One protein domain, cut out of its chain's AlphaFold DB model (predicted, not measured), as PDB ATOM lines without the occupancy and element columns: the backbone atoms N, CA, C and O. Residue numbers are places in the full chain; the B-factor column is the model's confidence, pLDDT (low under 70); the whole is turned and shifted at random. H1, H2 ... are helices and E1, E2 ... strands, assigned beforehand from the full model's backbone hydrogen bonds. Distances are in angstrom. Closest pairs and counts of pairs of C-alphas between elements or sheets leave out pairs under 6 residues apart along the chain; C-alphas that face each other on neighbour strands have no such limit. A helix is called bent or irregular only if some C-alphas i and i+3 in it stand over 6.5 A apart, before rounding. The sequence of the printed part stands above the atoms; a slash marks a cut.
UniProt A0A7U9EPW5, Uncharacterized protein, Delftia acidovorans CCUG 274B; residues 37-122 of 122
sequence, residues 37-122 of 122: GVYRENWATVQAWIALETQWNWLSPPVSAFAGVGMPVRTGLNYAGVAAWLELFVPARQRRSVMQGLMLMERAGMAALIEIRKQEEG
ATOM      1  N   GLY A  37       1.164  61.869 -42.314       85.12
ATOM      2  CA  GLY A  37       1.651  62.640 -41.164       85.12
ATOM      3  C   GLY A  37       0.532  62.923 -40.156       85.12
ATOM      4  O   GLY A  37      -0.608  63.147 -40.551       85.12
ATOM      5  N   VAL A  38       0.830  62.928 -38.853       89.75
ATOM      6  CA  VAL A  38      -0.151  63.247 -37.797       89.75
ATOM      7  C   VAL A  38      -0.056  64.726 -37.431       89.75
ATOM      8  O   VAL A  38       0.953  65.179 -36.894       89.75
ATOM      9  N   TYR A  39      -1.129  65.466 -37.693       89.94
ATOM     10  CA  TYR A  39      -1.244  66.900 -37.454       89.94
ATOM     11  C   TYR A  39      -2.548  67.222 -36.716       89.94
ATOM     12  O   TYR A  39      -3.425  66.376 -36.523       89.94
ATOM     13  N   ARG A  40      -2.712  68.475 -36.289       90.75
ATOM     14  CA  ARG A  40      -3.938  68.894 -35.598       90.75
ATOM     15  C   ARG A  40      -5.142  68.882 -36.543       90.75
ATOM     16  O   ARG A  40      -6.257  68.570 -36.135       90.75
ATOM     17  N   GLU A  41      -4.911  69.210 -37.805       89.38
ATOM     18  CA  GLU A  41      -5.917  69.408 -38.846       89.38
ATOM     19  C   GLU A  41      -6.530  68.085 -39.318       89.38
ATOM     20  O   GLU A  41      -7.691  68.053 -39.724       89.38
ATOM     21  N   ASN A  42      -5.776  66.985 -39.231       90.50
ATOM     22  CA  ASN A  42      -6.226  65.646 -39.606       90.50
ATOM     23  C   ASN A  42      -6.479  64.732 -38.397       90.50
ATOM     24  O   ASN A  42      -6.661  63.524 -38.559       90.50
ATOM     25  N   TRP A  43      -6.572  65.308 -37.194       92.88
ATOM     26  CA  TRP A  43      -6.824  64.558 -35.966       92.88
ATOM     27  C   TRP A  43      -8.116  63.735 -36.021       92.88
ATOM     28  O   TRP A  43      -8.146  62.596 -35.563       92.88
ATOM     29  N   ALA A  44      -9.163  64.260 -36.664       91.88
ATOM     30  CA  ALA A  44     -10.417  63.530 -36.861       91.88
ATOM     31  C   ALA A  44     -10.221  62.216 -37.644       91.88
ATOM     32  O   ALA A  44     -10.880  61.221 -37.348       91.88
ATOM     33  N   THR A  45      -9.291  62.188 -38.603       95.25
ATOM     34  CA  THR A  45      -8.935  60.971 -39.342       95.25
ATOM     35  C   THR A  45      -8.222  59.969 -38.443       95.25
ATOM     36  O   THR A  45      -8.571  58.794 -38.462       95.25
ATOM     37  N   VAL A  46      -7.279  60.423 -37.614       94.81
ATOM     38  CA  VAL A  46      -6.571  59.553 -36.658       94.81
ATOM     39  C   VAL A  46      -7.546  58.940 -35.652       94.81
ATOM     40  O   VAL A  46      -7.495  57.742 -35.385       94.81
ATOM     41  N   GLN A  47      -8.485  59.734 -35.136       95.38
ATOM     42  CA  GLN A  47      -9.529  59.236 -34.239       95.38
ATOM     43  C   GLN A  47     -10.430  58.204 -34.925       95.38
ATOM     44  O   GLN A  47     -10.722  57.166 -34.334       95.38
ATOM     45  N   ALA A  48     -10.838  58.463 -36.172       94.44
ATOM     46  CA  ALA A  48     -11.620  57.511 -36.956       94.44
ATOM     47  C   ALA A  48     -10.843  56.211 -37.208       94.44
ATOM     48  O   ALA A  48     -11.404  55.131 -37.064       94.44
ATOM     49  N   TRP A  49      -9.549  56.302 -37.520       95.31
ATOM     50  CA  TRP A  49      -8.685  55.145 -37.742       95.31
ATOM     51  C   TRP A  49      -8.623  54.231 -36.516       95.31
ATOM     52  O   TRP A  49      -8.848  53.031 -36.633       95.31
ATOM     53  N   ILE A  50      -8.397  54.809 -35.332       94.19
ATOM     54  CA  ILE A  50      -8.380  54.062 -34.066       94.19
ATOM     55  C   ILE A  50      -9.753  53.436 -33.791       94.19
ATOM     56  O   ILE A  50      -9.844  52.267 -33.428       94.19
ATOM     57  N   ALA A  51     -10.840  54.182 -34.008       94.62
ATOM     58  CA  ALA A  51     -12.194  53.676 -33.788       94.62
ATOM     59  C   ALA A  51     -12.572  52.515 -34.733       94.62
ATOM     60  O   ALA A  51     -13.418  51.688 -34.387       94.62
ATOM     61  N   LEU A  52     -11.951  52.446 -35.913       94.69
ATOM     62  CA  LEU A  52     -12.222  51.460 -36.961       94.69
ATOM     63  C   LEU A  52     -11.240  50.279 -36.966       94.69
ATOM     64  O   LEU A  52     -11.273  49.474 -37.896       94.69
ATOM     65  N   GLU A  53     -10.421  50.107 -35.924       90.25
ATOM     66  CA  GLU A  53      -9.466  48.990 -35.810       90.25
ATOM     67  C   GLU A  53     -10.132  47.609 -35.968       90.25
ATOM     68  O   GLU A  53      -9.538  46.662 -36.475       90.25
ATOM     69  N   THR A  54     -11.400  47.478 -35.586       88.25
ATOM     70  CA  THR A  54     -12.145  46.213 -35.691       88.25
ATOM     71  C   THR A  54     -12.699  45.933 -37.087       88.25
ATOM     72  O   THR A  54     -13.202  44.841 -37.334       88.25
ATOM     73  N   GLN A  55     -12.625  46.896 -38.010       93.69
ATOM     74  CA  GLN A  55     -13.270  46.813 -39.322       93.69
ATOM     75  C   GLN A  55     -12.378  46.208 -40.409       93.69
ATOM     76  O   GLN A  55     -12.713  46.299 -41.587       93.69
ATOM     77  N   TRP A  56     -11.257  45.578 -40.060       93.81
ATOM     78  CA  TRP A  56     -10.443  44.852 -41.033       93.81
ATOM     79  C   TRP A  56     -11.145  43.584 -41.524       93.81
ATOM     80  O   TRP A  56     -11.608  42.760 -40.737       93.81
ATOM     81  N   ASN A  57     -11.160  43.400 -42.839       92.25
ATOM     82  CA  ASN A  57     -11.499  42.144 -43.482       92.25
ATOM     83  C   ASN A  57     -10.339  41.162 -43.341       92.25
ATOM     84  O   ASN A  57      -9.181  41.480 -43.639       92.25
ATOM     85  N   TRP A  58     -10.682  39.937 -42.962       89.75
ATOM     86  CA  TRP A  58      -9.742  38.841 -42.785       89.75
ATOM     87  C   TRP A  58      -9.985  37.774 -43.840       89.75
ATOM     88  O   TRP A  58     -11.116  37.338 -44.051       89.75
ATOM     89  N   LEU A  59      -8.909  37.330 -44.479       85.31
ATOM     90  CA  LEU A  59      -8.903  36.164 -45.342       85.31
ATOM     91  C   LEU A  59      -8.201  35.028 -44.603       85.31
ATOM     92  O   LEU A  59      -7.033  35.146 -44.234       85.31
ATOM     93  N   SER A  60      -8.913  33.925 -44.393       79.81
ATOM     94  CA  SER A  60      -8.290  32.686 -43.939       79.81
ATOM     95  C   SER A  60      -7.664  31.998 -45.157       79.81
ATOM     96  O   SER A  60      -8.385  31.709 -46.117       79.81
ATOM     97  N   PRO A  61      -6.337  31.793 -45.184       70.75
ATOM     98  CA  PRO A  61      -5.705  31.082 -46.283       70.75
ATOM     99  C   PRO A  61      -6.132  29.604 -46.281       70.75
ATOM    100  O   PRO A  61      -6.435  29.044 -45.224       70.75
ATOM    101  N   PRO A  62      -6.154  28.950 -47.454       63.38
ATOM    102  CA  PRO A  62      -6.465  27.530 -47.533       63.38
ATOM    103  C   PRO A  62      -5.451  26.716 -46.721       63.38
ATOM    104  O   PRO A  62      -4.250  26.986 -46.755       63.38
ATOM    105  N   VAL A  63      -5.942  25.699 -46.010       59.78
ATOM    106  CA  VAL A  63      -5.096  24.723 -45.315       59.78
ATOM    107  C   VAL A  63      -4.267  23.995 -46.371       59.78
ATOM    108  O   VAL A  63      -4.820  23.289 -47.217       59.78
ATOM    109  N   SER A  64      -2.949  24.182 -46.359       56.03
ATOM    110  CA  SER A  64      -2.073  23.418 -47.244       56.03
ATOM    111  C   SER A  64      -1.826  22.041 -46.624       56.03
ATOM    112  O   SER A  64      -1.559  21.928 -45.429       56.03
ATOM    113  N   ALA A  65      -1.894  20.983 -47.435       52.69
ATOM    114  CA  ALA A  65      -1.735  19.599 -46.975       52.69
ATOM    115  C   ALA A  65      -0.344  19.280 -46.377       52.69
ATOM    116  O   ALA A  65      -0.164  18.213 -45.798       52.69
ATOM    117  N   PHE A  66       0.627  20.193 -46.505       52.31
ATOM    118  CA  PHE A  66       2.015  19.995 -46.081       52.31
ATOM    119  C   PHE A  66       2.489  20.970 -44.994       52.31
ATOM    120  O   PHE A  66       3.530  20.728 -44.390       52.31
ATOM    121  N   ALA A  67       1.745  22.043 -44.708       53.31
ATOM    122  CA  ALA A  67       2.163  23.065 -43.752       53.31
ATOM    123  C   ALA A  67       0.951  23.724 -43.080       53.31
ATOM    124  O   ALA A  67       0.573  24.829 -43.450       53.31
ATOM    125  N   GLY A  68       0.348  23.024 -42.111       57.09
ATOM    126  CA  GLY A  68      -0.533  23.594 -41.082       57.09
ATOM    127  C   GLY A  68      -1.713  24.472 -41.536       57.09
ATOM    128  O   GLY A  68      -2.019  24.651 -42.713       57.09
ATOM    129  N   VAL A  69      -2.427  25.017 -40.549       59.88
ATOM    130  CA  VAL A  69      -3.417  26.080 -40.768       59.88
ATOM    131  C   VAL A  69      -2.637  27.373 -41.007       59.88
ATOM    132  O   VAL A  69      -1.912  27.815 -40.120       59.88
ATOM    133  N   GLY A  70      -2.752  27.969 -42.195       64.81
ATOM    134  CA  GLY A  70      -2.139  29.272 -42.452       64.81
ATOM    135  C   GLY A  70      -2.800  30.364 -41.600       64.81
ATOM    136  O   GLY A  70      -4.015  30.348 -41.389       64.81
ATOM    137  N   MET A  71      -2.004  31.312 -41.104       74.44
ATOM    138  CA  MET A  71      -2.505  32.401 -40.259       74.44
ATOM    139  C   MET A  71      -3.450  33.327 -41.051       74.44
ATOM    140  O   MET A  71      -3.166  33.623 -42.214       74.44
ATOM    141  N   PRO A  72      -4.569  33.797 -40.461       81.06
ATOM    142  CA  PRO A  72      -5.462  34.753 -41.108       81.06
ATOM    143  C   PRO A  72      -4.722  36.030 -41.510       81.06
ATOM    144  O   PRO A  72      -3.951  36.584 -40.729       81.06
ATOM    145  N   VAL A  73      -4.997  36.530 -42.713       83.75
ATOM    146  CA  VAL A  73      -4.341  37.721 -43.266       83.75
ATOM    147  C   VAL A  73      -5.361  38.846 -43.396       83.75
ATOM    148  O   VAL A  73      -6.472  38.635 -43.886       83.75
ATOM    149  N   ARG A  74      -4.989  40.057 -42.977       88.56
ATOM    150  CA  ARG A  74      -5.788  41.265 -43.233       88.56
ATOM    151  C   ARG A  74      -5.698  41.642 -44.708       88.56
ATOM    152  O   ARG A  74      -4.616  41.622 -45.283       88.56
ATOM    153  N   THR A  75      -6.827  41.994 -45.315       88.56
ATOM    154  CA  THR A  75      -6.900  42.309 -46.758       88.56
ATOM    155  C   THR A  75      -7.295  43.751 -47.063       88.56
ATOM    156  O   THR A  75      -7.092  44.212 -48.183       88.56
ATOM    157  N   GLY A  76      -7.833  44.463 -46.077       91.62
ATOM    158  CA  GLY A  76      -8.328  45.832 -46.201       91.62
ATOM    159  C   GLY A  76      -9.418  46.099 -45.171       91.62
ATOM    160  O   GLY A  76      -9.870  45.183 -44.486       91.62
ATOM    161  N   LEU A  77      -9.859  47.339 -45.065       95.00
ATOM    162  CA  LEU A  77     -11.005  47.751 -44.278       95.00
ATOM    163  C   LEU A  77     -12.308  47.355 -44.981       95.00
ATOM    164  O   LEU A  77     -12.452  47.398 -46.205       95.00
ATOM    165  N   ASN A  78     -13.311  47.012 -44.184       95.31
ATOM    166  CA  ASN A  78     -14.683  46.868 -44.627       95.31
ATOM    167  C   ASN A  78     -15.274  48.254 -44.918       95.31
ATOM    168  O   ASN A  78     -15.886  48.880 -44.052       95.31
ATOM    169  N   TYR A  79     -15.112  48.731 -46.152       94.94
ATOM    170  CA  TYR A  79     -15.557  50.065 -46.564       94.94
ATOM    171  C   TYR A  79     -17.056  50.327 -46.371       94.94
ATOM    172  O   TYR A  79     -17.435  51.477 -46.156       94.94
ATOM    173  N   ALA A  80     -17.907  49.295 -46.387       94.81
ATOM    174  CA  ALA A  80     -19.323  49.452 -46.058       94.81
ATOM    175  C   ALA A  80     -19.518  49.792 -44.570       94.81
ATOM    176  O   ALA A  80     -20.250  50.723 -44.236       94.81
ATOM    177  N   GLY A  81     -18.804  49.090 -43.683       94.56
ATOM    178  CA  GLY A  81     -18.781  49.382 -42.247       94.56
ATOM    179  C   GLY A  81     -18.160  50.746 -41.940       94.56
ATOM    180  O   GLY A  81     -18.716  51.517 -41.159       94.56
ATOM    181  N   VAL A  82     -17.062  51.095 -42.620       96.19
ATOM    182  CA  VAL A  82     -16.427  52.419 -42.515       96.19
ATOM    183  C   VAL A  82     -17.398  53.521 -42.936       96.19
ATOM    184  O   VAL A  82     -17.571  54.490 -42.202       96.19
ATOM    185  N   ALA A  83     -18.063  53.381 -44.087       95.88
ATOM    186  CA  ALA A  83     -19.024  54.371 -44.567       95.88
ATOM    187  C   ALA A  83     -20.185  54.565 -43.578       95.88
ATOM    188  O   ALA A  83     -20.485  55.703 -43.217       95.88
ATOM    189  N   ALA A  84     -20.764  53.471 -43.071       96.00
ATOM    190  CA  ALA A  84     -21.823  53.522 -42.063       96.00
ATOM    191  C   ALA A  84     -21.359  54.210 -40.766       96.00
ATOM    192  O   ALA A  84     -22.071  55.035 -40.197       96.00
ATOM    193  N   TRP A  85     -20.136  53.930 -40.315       96.62
ATOM    194  CA  TRP A  85     -19.572  54.586 -39.138       96.62
ATOM    195  C   TRP A  85     -19.365  56.094 -39.365       96.62
ATOM    196  O   TRP A  85     -19.744  56.908 -38.522       96.62
ATOM    197  N   LEU A  86     -18.837  56.499 -40.526       96.69
ATOM    198  CA  LEU A  86     -18.671  57.918 -40.867       96.69
ATOM    199  C   LEU A  86     -20.008  58.664 -40.917       96.69
ATOM    200  O   LEU A  86     -20.063  59.849 -40.581       96.69
ATOM    201  N   GLU A  87     -21.086  58.001 -41.333       96.88
ATOM    202  CA  GLU A  87     -22.419  58.598 -41.320       96.88
ATOM    203  C   GLU A  87     -22.889  58.949 -39.908       96.88
ATOM    204  O   GLU A  87     -23.452  60.030 -39.712       96.88
ATOM    205  N   LEU A  88     -22.600  58.086 -38.936       96.50
ATOM    206  CA  LEU A  88     -23.029  58.240 -37.549       96.50
ATOM    207  C   LEU A  88     -22.157  59.214 -36.750       96.50
ATOM    208  O   LEU A  88     -22.681  59.977 -35.940       96.50
ATOM    209  N   PHE A  89     -20.841  59.199 -36.968       96.06
ATOM    210  CA  PHE A  89     -19.888  59.848 -36.058       96.06
ATOM    211  C   PHE A  89     -19.123  61.028 -36.665       96.06
ATOM    212  O   PHE A  89     -18.509  61.797 -35.925       96.06
ATOM    213  N   VAL A  90     -19.166  61.219 -37.989       95.38
ATOM    214  CA  VAL A  90     -18.411  62.283 -38.667       95.38
ATOM    215  C   VAL A  90     -19.354  63.287 -39.341       95.38
ATOM    216  O   VAL A  90     -20.236  62.896 -40.116       95.38
ATOM    217  N   PRO A  91     -19.167  64.608 -39.120       96.19
ATOM    218  CA  PRO A  91     -19.955  65.635 -39.796       96.19
ATOM    219  C   PRO A  91     -19.882  65.495 -41.317       96.19
ATOM    220  O   PRO A  91     -18.793  65.350 -41.871       96.19
ATOM    221  N   ALA A  92     -21.019  65.630 -42.009       96.06
ATOM    222  CA  ALA A  92     -21.127  65.406 -43.458       96.06
ATOM    223  C   ALA A  92     -20.040  66.119 -44.285       96.06
ATOM    224  O   ALA A  92     -19.434  65.518 -45.169       96.06
ATOM    225  N   ARG A  93     -19.721  67.370 -43.928       96.50
ATOM    226  CA  ARG A  93     -18.684  68.185 -44.589       96.50
ATOM    227  C   ARG A  93     -17.254  67.634 -44.464       96.50
ATOM    228  O   ARG A  93     -16.398  68.013 -45.249       96.50
ATOM    229  N   GLN A  94     -16.983  66.777 -43.477       95.38
ATOM    230  CA  GLN A  94     -15.656  66.207 -43.207       95.38
ATOM    231  C   GLN A  94     -15.518  64.763 -43.699       95.38
ATOM    232  O   GLN A  94     -14.396  64.317 -43.920       95.38
ATOM    233  N   ARG A  95     -16.630  64.048 -43.930       96.62
ATOM    234  CA  ARG A  95     -16.634  62.614 -44.279       96.62
ATOM    235  C   ARG A  95     -15.719  62.276 -45.449       96.62
ATOM    236  O   ARG A  95     -14.986  61.300 -45.377       96.62
ATOM    237  N   ARG A  96     -15.720  63.100 -46.503       96.12
ATOM    238  CA  ARG A  96     -14.860  62.885 -47.677       96.12
ATOM    239  C   ARG A  96     -13.372  62.965 -47.328       96.12
ATOM    240  O   ARG A  96     -12.621  62.088 -47.733       96.12
ATOM    241  N   SER A  97     -12.974  63.991 -46.578       95.06
ATOM    242  CA  SER A  97     -11.580  64.181 -46.156       95.06
ATOM    243  C   SER A  97     -11.131  63.056 -45.220       95.06
ATOM    244  O   SER A  97     -10.079  62.455 -45.426       95.06
ATOM    245  N   VAL A  98     -11.981  62.688 -44.253       96.00
ATOM    246  CA  VAL A  98     -11.711  61.569 -43.341       96.00
ATOM    247  C   VAL A  98     -11.592  60.253 -44.109       96.00
ATOM    248  O   VAL A  98     -10.622  59.536 -43.906       96.00
ATOM    249  N   MET A  99     -12.505  59.959 -45.041       96.81
ATOM    250  CA  MET A  99     -12.436  58.751 -45.872       96.81
ATOM    251  C   MET A  99     -11.134  58.690 -46.680       96.81
ATOM    252  O   MET A  99     -10.462  57.665 -46.676       96.81
ATOM    253  N   GLN A 100     -10.737  59.786 -47.333       94.88
ATOM    254  CA  GLN A 100      -9.475  59.845 -48.079       94.88
ATOM    255  C   GLN A 100      -8.264  59.585 -47.176       94.88
ATOM    256  O   GLN A 100      -7.361  58.841 -47.552       94.88
ATOM    257  N   GLY A 101      -8.269  60.147 -45.966       94.81
ATOM    258  CA  GLY A 101      -7.228  59.888 -44.980       94.81
ATOM    259  C   GLY A 101      -7.205  58.434 -44.498       94.81
ATOM    260  O   GLY A 101      -6.131  57.850 -44.403       94.81
ATOM    261  N   LEU A 102      -8.368  57.814 -44.273       95.88
ATOM    262  CA  LEU A 102      -8.464  56.395 -43.912       95.88
ATOM    263  C   LEU A 102      -7.919  55.487 -45.023       95.88
ATOM    264  O   LEU A 102      -7.189  54.550 -44.723       95.88
ATOM    265  N   MET A 103      -8.208  55.787 -46.293       94.38
ATOM    266  CA  MET A 103      -7.645  55.054 -47.438       94.38
ATOM    267  C   MET A 103      -6.115  55.171 -47.493       94.38
ATOM    268  O   MET A 103      -5.425  54.210 -47.828       94.38
ATOM    269  N   LEU A 104      -5.574  56.347 -47.165       93.69
ATOM    270  CA  LEU A 104      -4.133  56.573 -47.119       93.69
ATOM    271  C   LEU A 104      -3.476  55.771 -45.982       93.69
ATOM    272  O   LEU A 104      -2.498  55.057 -46.203       93.69
ATOM    273  N   MET A 105      -4.064  55.820 -44.785       93.69
ATOM    274  CA  MET A 105      -3.608  55.035 -43.638       93.69
ATOM    275  C   MET A 105      -3.734  53.525 -43.878       93.69
ATOM    276  O   MET A 105      -2.847  52.777 -43.479       93.69
ATOM    277  N   GLU A 106      -4.778  53.065 -44.576       94.56
ATOM    278  CA  GLU A 106      -4.940  51.659 -44.963       94.56
ATOM    279  C   GLU A 106      -3.779  51.182 -45.829       94.56
ATOM    280  O   GLU A 106      -3.188  50.144 -45.535       94.56
ATOM    281  N   ARG A 107      -3.415  51.944 -46.865       91.00
ATOM    282  CA  ARG A 107      -2.288  51.601 -47.743       91.00
ATOM    283  C   ARG A 107      -0.982  51.485 -46.961       91.00
ATOM    284  O   ARG A 107      -0.262  50.503 -47.134       91.00
ATOM    285  N   ALA A 108      -0.706  52.447 -46.080       89.44
ATOM    286  CA  ALA A 108       0.475  52.419 -45.220       89.44
ATOM    287  C   ALA A 108       0.445  51.231 -44.241       89.44
ATOM    288  O   ALA A 108       1.432  50.508 -44.104       89.44
ATOM    289  N   GLY A 109      -0.706  50.971 -43.614       89.88
ATOM    290  CA  GLY A 109      -0.909  49.835 -42.717       89.88
ATOM    291  C   GLY A 109      -0.714  48.490 -43.419       89.88
ATOM    292  O   GLY A 109      -0.054  47.607 -42.879       89.88
ATOM    293  N   MET A 110      -1.211  48.342 -44.648       90.50
ATOM    294  CA  MET A 110      -1.014  47.137 -45.457       90.50
ATOM    295  C   MET A 110       0.457  46.907 -45.807       90.50
ATOM    296  O   MET A 110       0.931  45.778 -45.702       90.50
ATOM    297  N   ALA A 111       1.195  47.958 -46.176       87.75
ATOM    298  CA  ALA A 111       2.628  47.848 -46.437       87.75
ATOM    299  C   ALA A 111       3.396  47.377 -45.189       87.75
ATOM    300  O   ALA A 111       4.214  46.461 -45.283       87.75
ATOM    301  N   ALA A 112       3.070  47.931 -44.017       87.50
ATOM    302  CA  ALA A 112       3.664  47.517 -42.748       87.50
ATOM    303  C   ALA A 112       3.337  46.054 -42.394       87.50
ATOM    304  O   ALA A 112       4.222  45.308 -41.988       87.50
ATOM    305  N   LEU A 113       2.089  45.613 -42.594       87.81
ATOM    306  CA  LEU A 113       1.681  44.224 -42.337       87.81
ATOM    307  C   LEU A 113       2.393  43.222 -43.254       87.81
ATOM    308  O   LEU A 113       2.772  42.142 -42.806       87.81
ATOM    309  N   ILE A 114       2.587  43.579 -44.526       86.81
ATOM    310  CA  ILE A 114       3.356  42.761 -45.474       86.81
ATOM    311  C   ILE A 114       4.812  42.640 -45.015       86.81
ATOM    312  O   ILE A 114       5.378  41.552 -45.081       86.81
ATOM    313  N   GLU A 115       5.412  43.738 -44.558       85.19
ATOM    314  CA  GLU A 115       6.795  43.744 -44.084       85.19
ATOM    315  C   GLU A 115       6.975  42.890 -42.822       85.19
ATOM    316  O   GLU A 115       7.871  42.051 -42.786       85.19
ATOM    317  N   ILE A 116       6.076  43.018 -41.838       85.62
ATOM    318  CA  ILE A 116       6.071  42.179 -40.626       85.62
ATOM    319  C   ILE A 116       6.027  40.697 -41.005       85.62
ATOM    320  O   ILE A 116       6.828  39.903 -40.524       85.62
ATOM    321  N   ARG A 117       5.144  40.326 -41.935       81.81
ATOM    322  CA  ARG A 117       5.015  38.937 -42.372       81.81
ATOM    323  C   ARG A 117       6.288  38.403 -43.036       81.81
ATOM    324  O   ARG A 117       6.667  37.266 -42.786       81.81
ATOM    325  N   LYS A 118       6.960  39.207 -43.866       82.06
ATOM    326  CA  LYS A 118       8.241  38.804 -44.476       82.06
ATOM    327  C   LYS A 118       9.317  38.542 -43.424       82.06
ATOM    328  O   LYS A 118      10.140  37.660 -43.628       82.06
ATOM    329  N   GLN A 119       9.313  39.305 -42.331       81.12
ATOM    330  CA  GLN A 119      10.245  39.120 -41.216       81.12
ATOM    331  C   GLN A 119       9.928  37.862 -40.396       81.12
ATOM    332  O   GLN A 119      10.844  37.250 -39.867       81.12
ATOM    333  N   GLU A 120       8.656  37.463 -40.300       77.00
ATOM    334  CA  GLU A 120       8.240  36.223 -39.625       77.00
ATOM    335  C   GLU A 120       8.522  34.953 -40.452       77.00
ATOM    336  O   GLU A 120       8.651  33.868 -39.887       77.00
ATOM    337  N   GLU A 121       8.593  35.070 -41.783       69.56
ATOM    338  CA  GLU A 121       8.845  33.958 -42.715       69.56
ATOM    339  C   GLU A 121      10.347  33.725 -43.021       69.56
ATOM    340  O   GLU A 121      10.673  32.730 -43.674       69.56
ATOM    341  N   GLY A 122      11.246  34.619 -42.582       55.66
ATOM    342  CA  GLY A 122      12.703  34.562 -42.810       55.66
ATOM    343  C   GLY A 122      13.499  34.053 -41.615       55.66
ATOM    344  O   GLY A 122      14.497  33.337 -41.859       55.66
TER     345      GLY A 122
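AT A GLANCE: This is residues 37 to 122 of the 122 residues of an uncharacterized protein of Delftia acidovorans CCUG 274B (UniProt A0A7U9EPW5). A slender rod in which one long helix, H3, runs much of the length, with strand E2 of a two-stranded hairpin beside its residues 102 to 117 and the shorter helices H1 and H2 near its first part. The long loop of the hairpin, residues 60 to 72, reaches to the opposite end of the rod. The printed part has 86 residues, with three named helices and two named strands in the order H1 E1 E2 H2 H3; the sheet, E1 - E2, is antiparallel and the class is mostly helix. The whole is loose, with a radius of gyration of the C-alphas of 15.8 A and spans of 52 by 25 by 15 A.

HOW THE PARTS SIT: H1, residues 43 to 51, touches residues 97 to 105 of H3, residues 92 to 120; the closest C-alphas, Thr 45 and Val 98, are 4.9 A apart. They run the same way at a steep tilt of 56 degrees. E1, residues 56 to 59, and E2, residues 73 to 77, form a hairpin, with N 57 and O 76 within hydrogen-bond range at 2.7 A. The closest C-alphas of E2 and H3, Gly 76 and Glu 106, are 6.9 A apart, while E1 and H3 are apart. H2, residues 79 to 89, is near H1 and close to but not clearly touching H3; the closest C-alphas, Leu 86 and Arg 95, are 6.2 A apart. Every O i to N i+4 pair is within hydrogen-bond range in H1 and H2, and 23 of 25 in H3.

IN THESE COORDINATES: H1 begins at C-alpha 43 (-6.824, 64.558, -35.966) and is 12.3 A long. E1 measures 9.8 A, E2 12.1 A and H2 15.0 A. H3 measures 41.6 A and ends at C-alpha 120 (8.240, 36.223, -39.625); it is irregular, with C-alphas 93 and 96 7.2 A apart.

THE WHOLE: The C-alphas farthest apart, Phe 66 and Arg 93, are 52.5 A apart. The printed part has no cut; the link E1 to E2 is long. Residues 62 to 70 and 121 to 122 have pLDDT under 70.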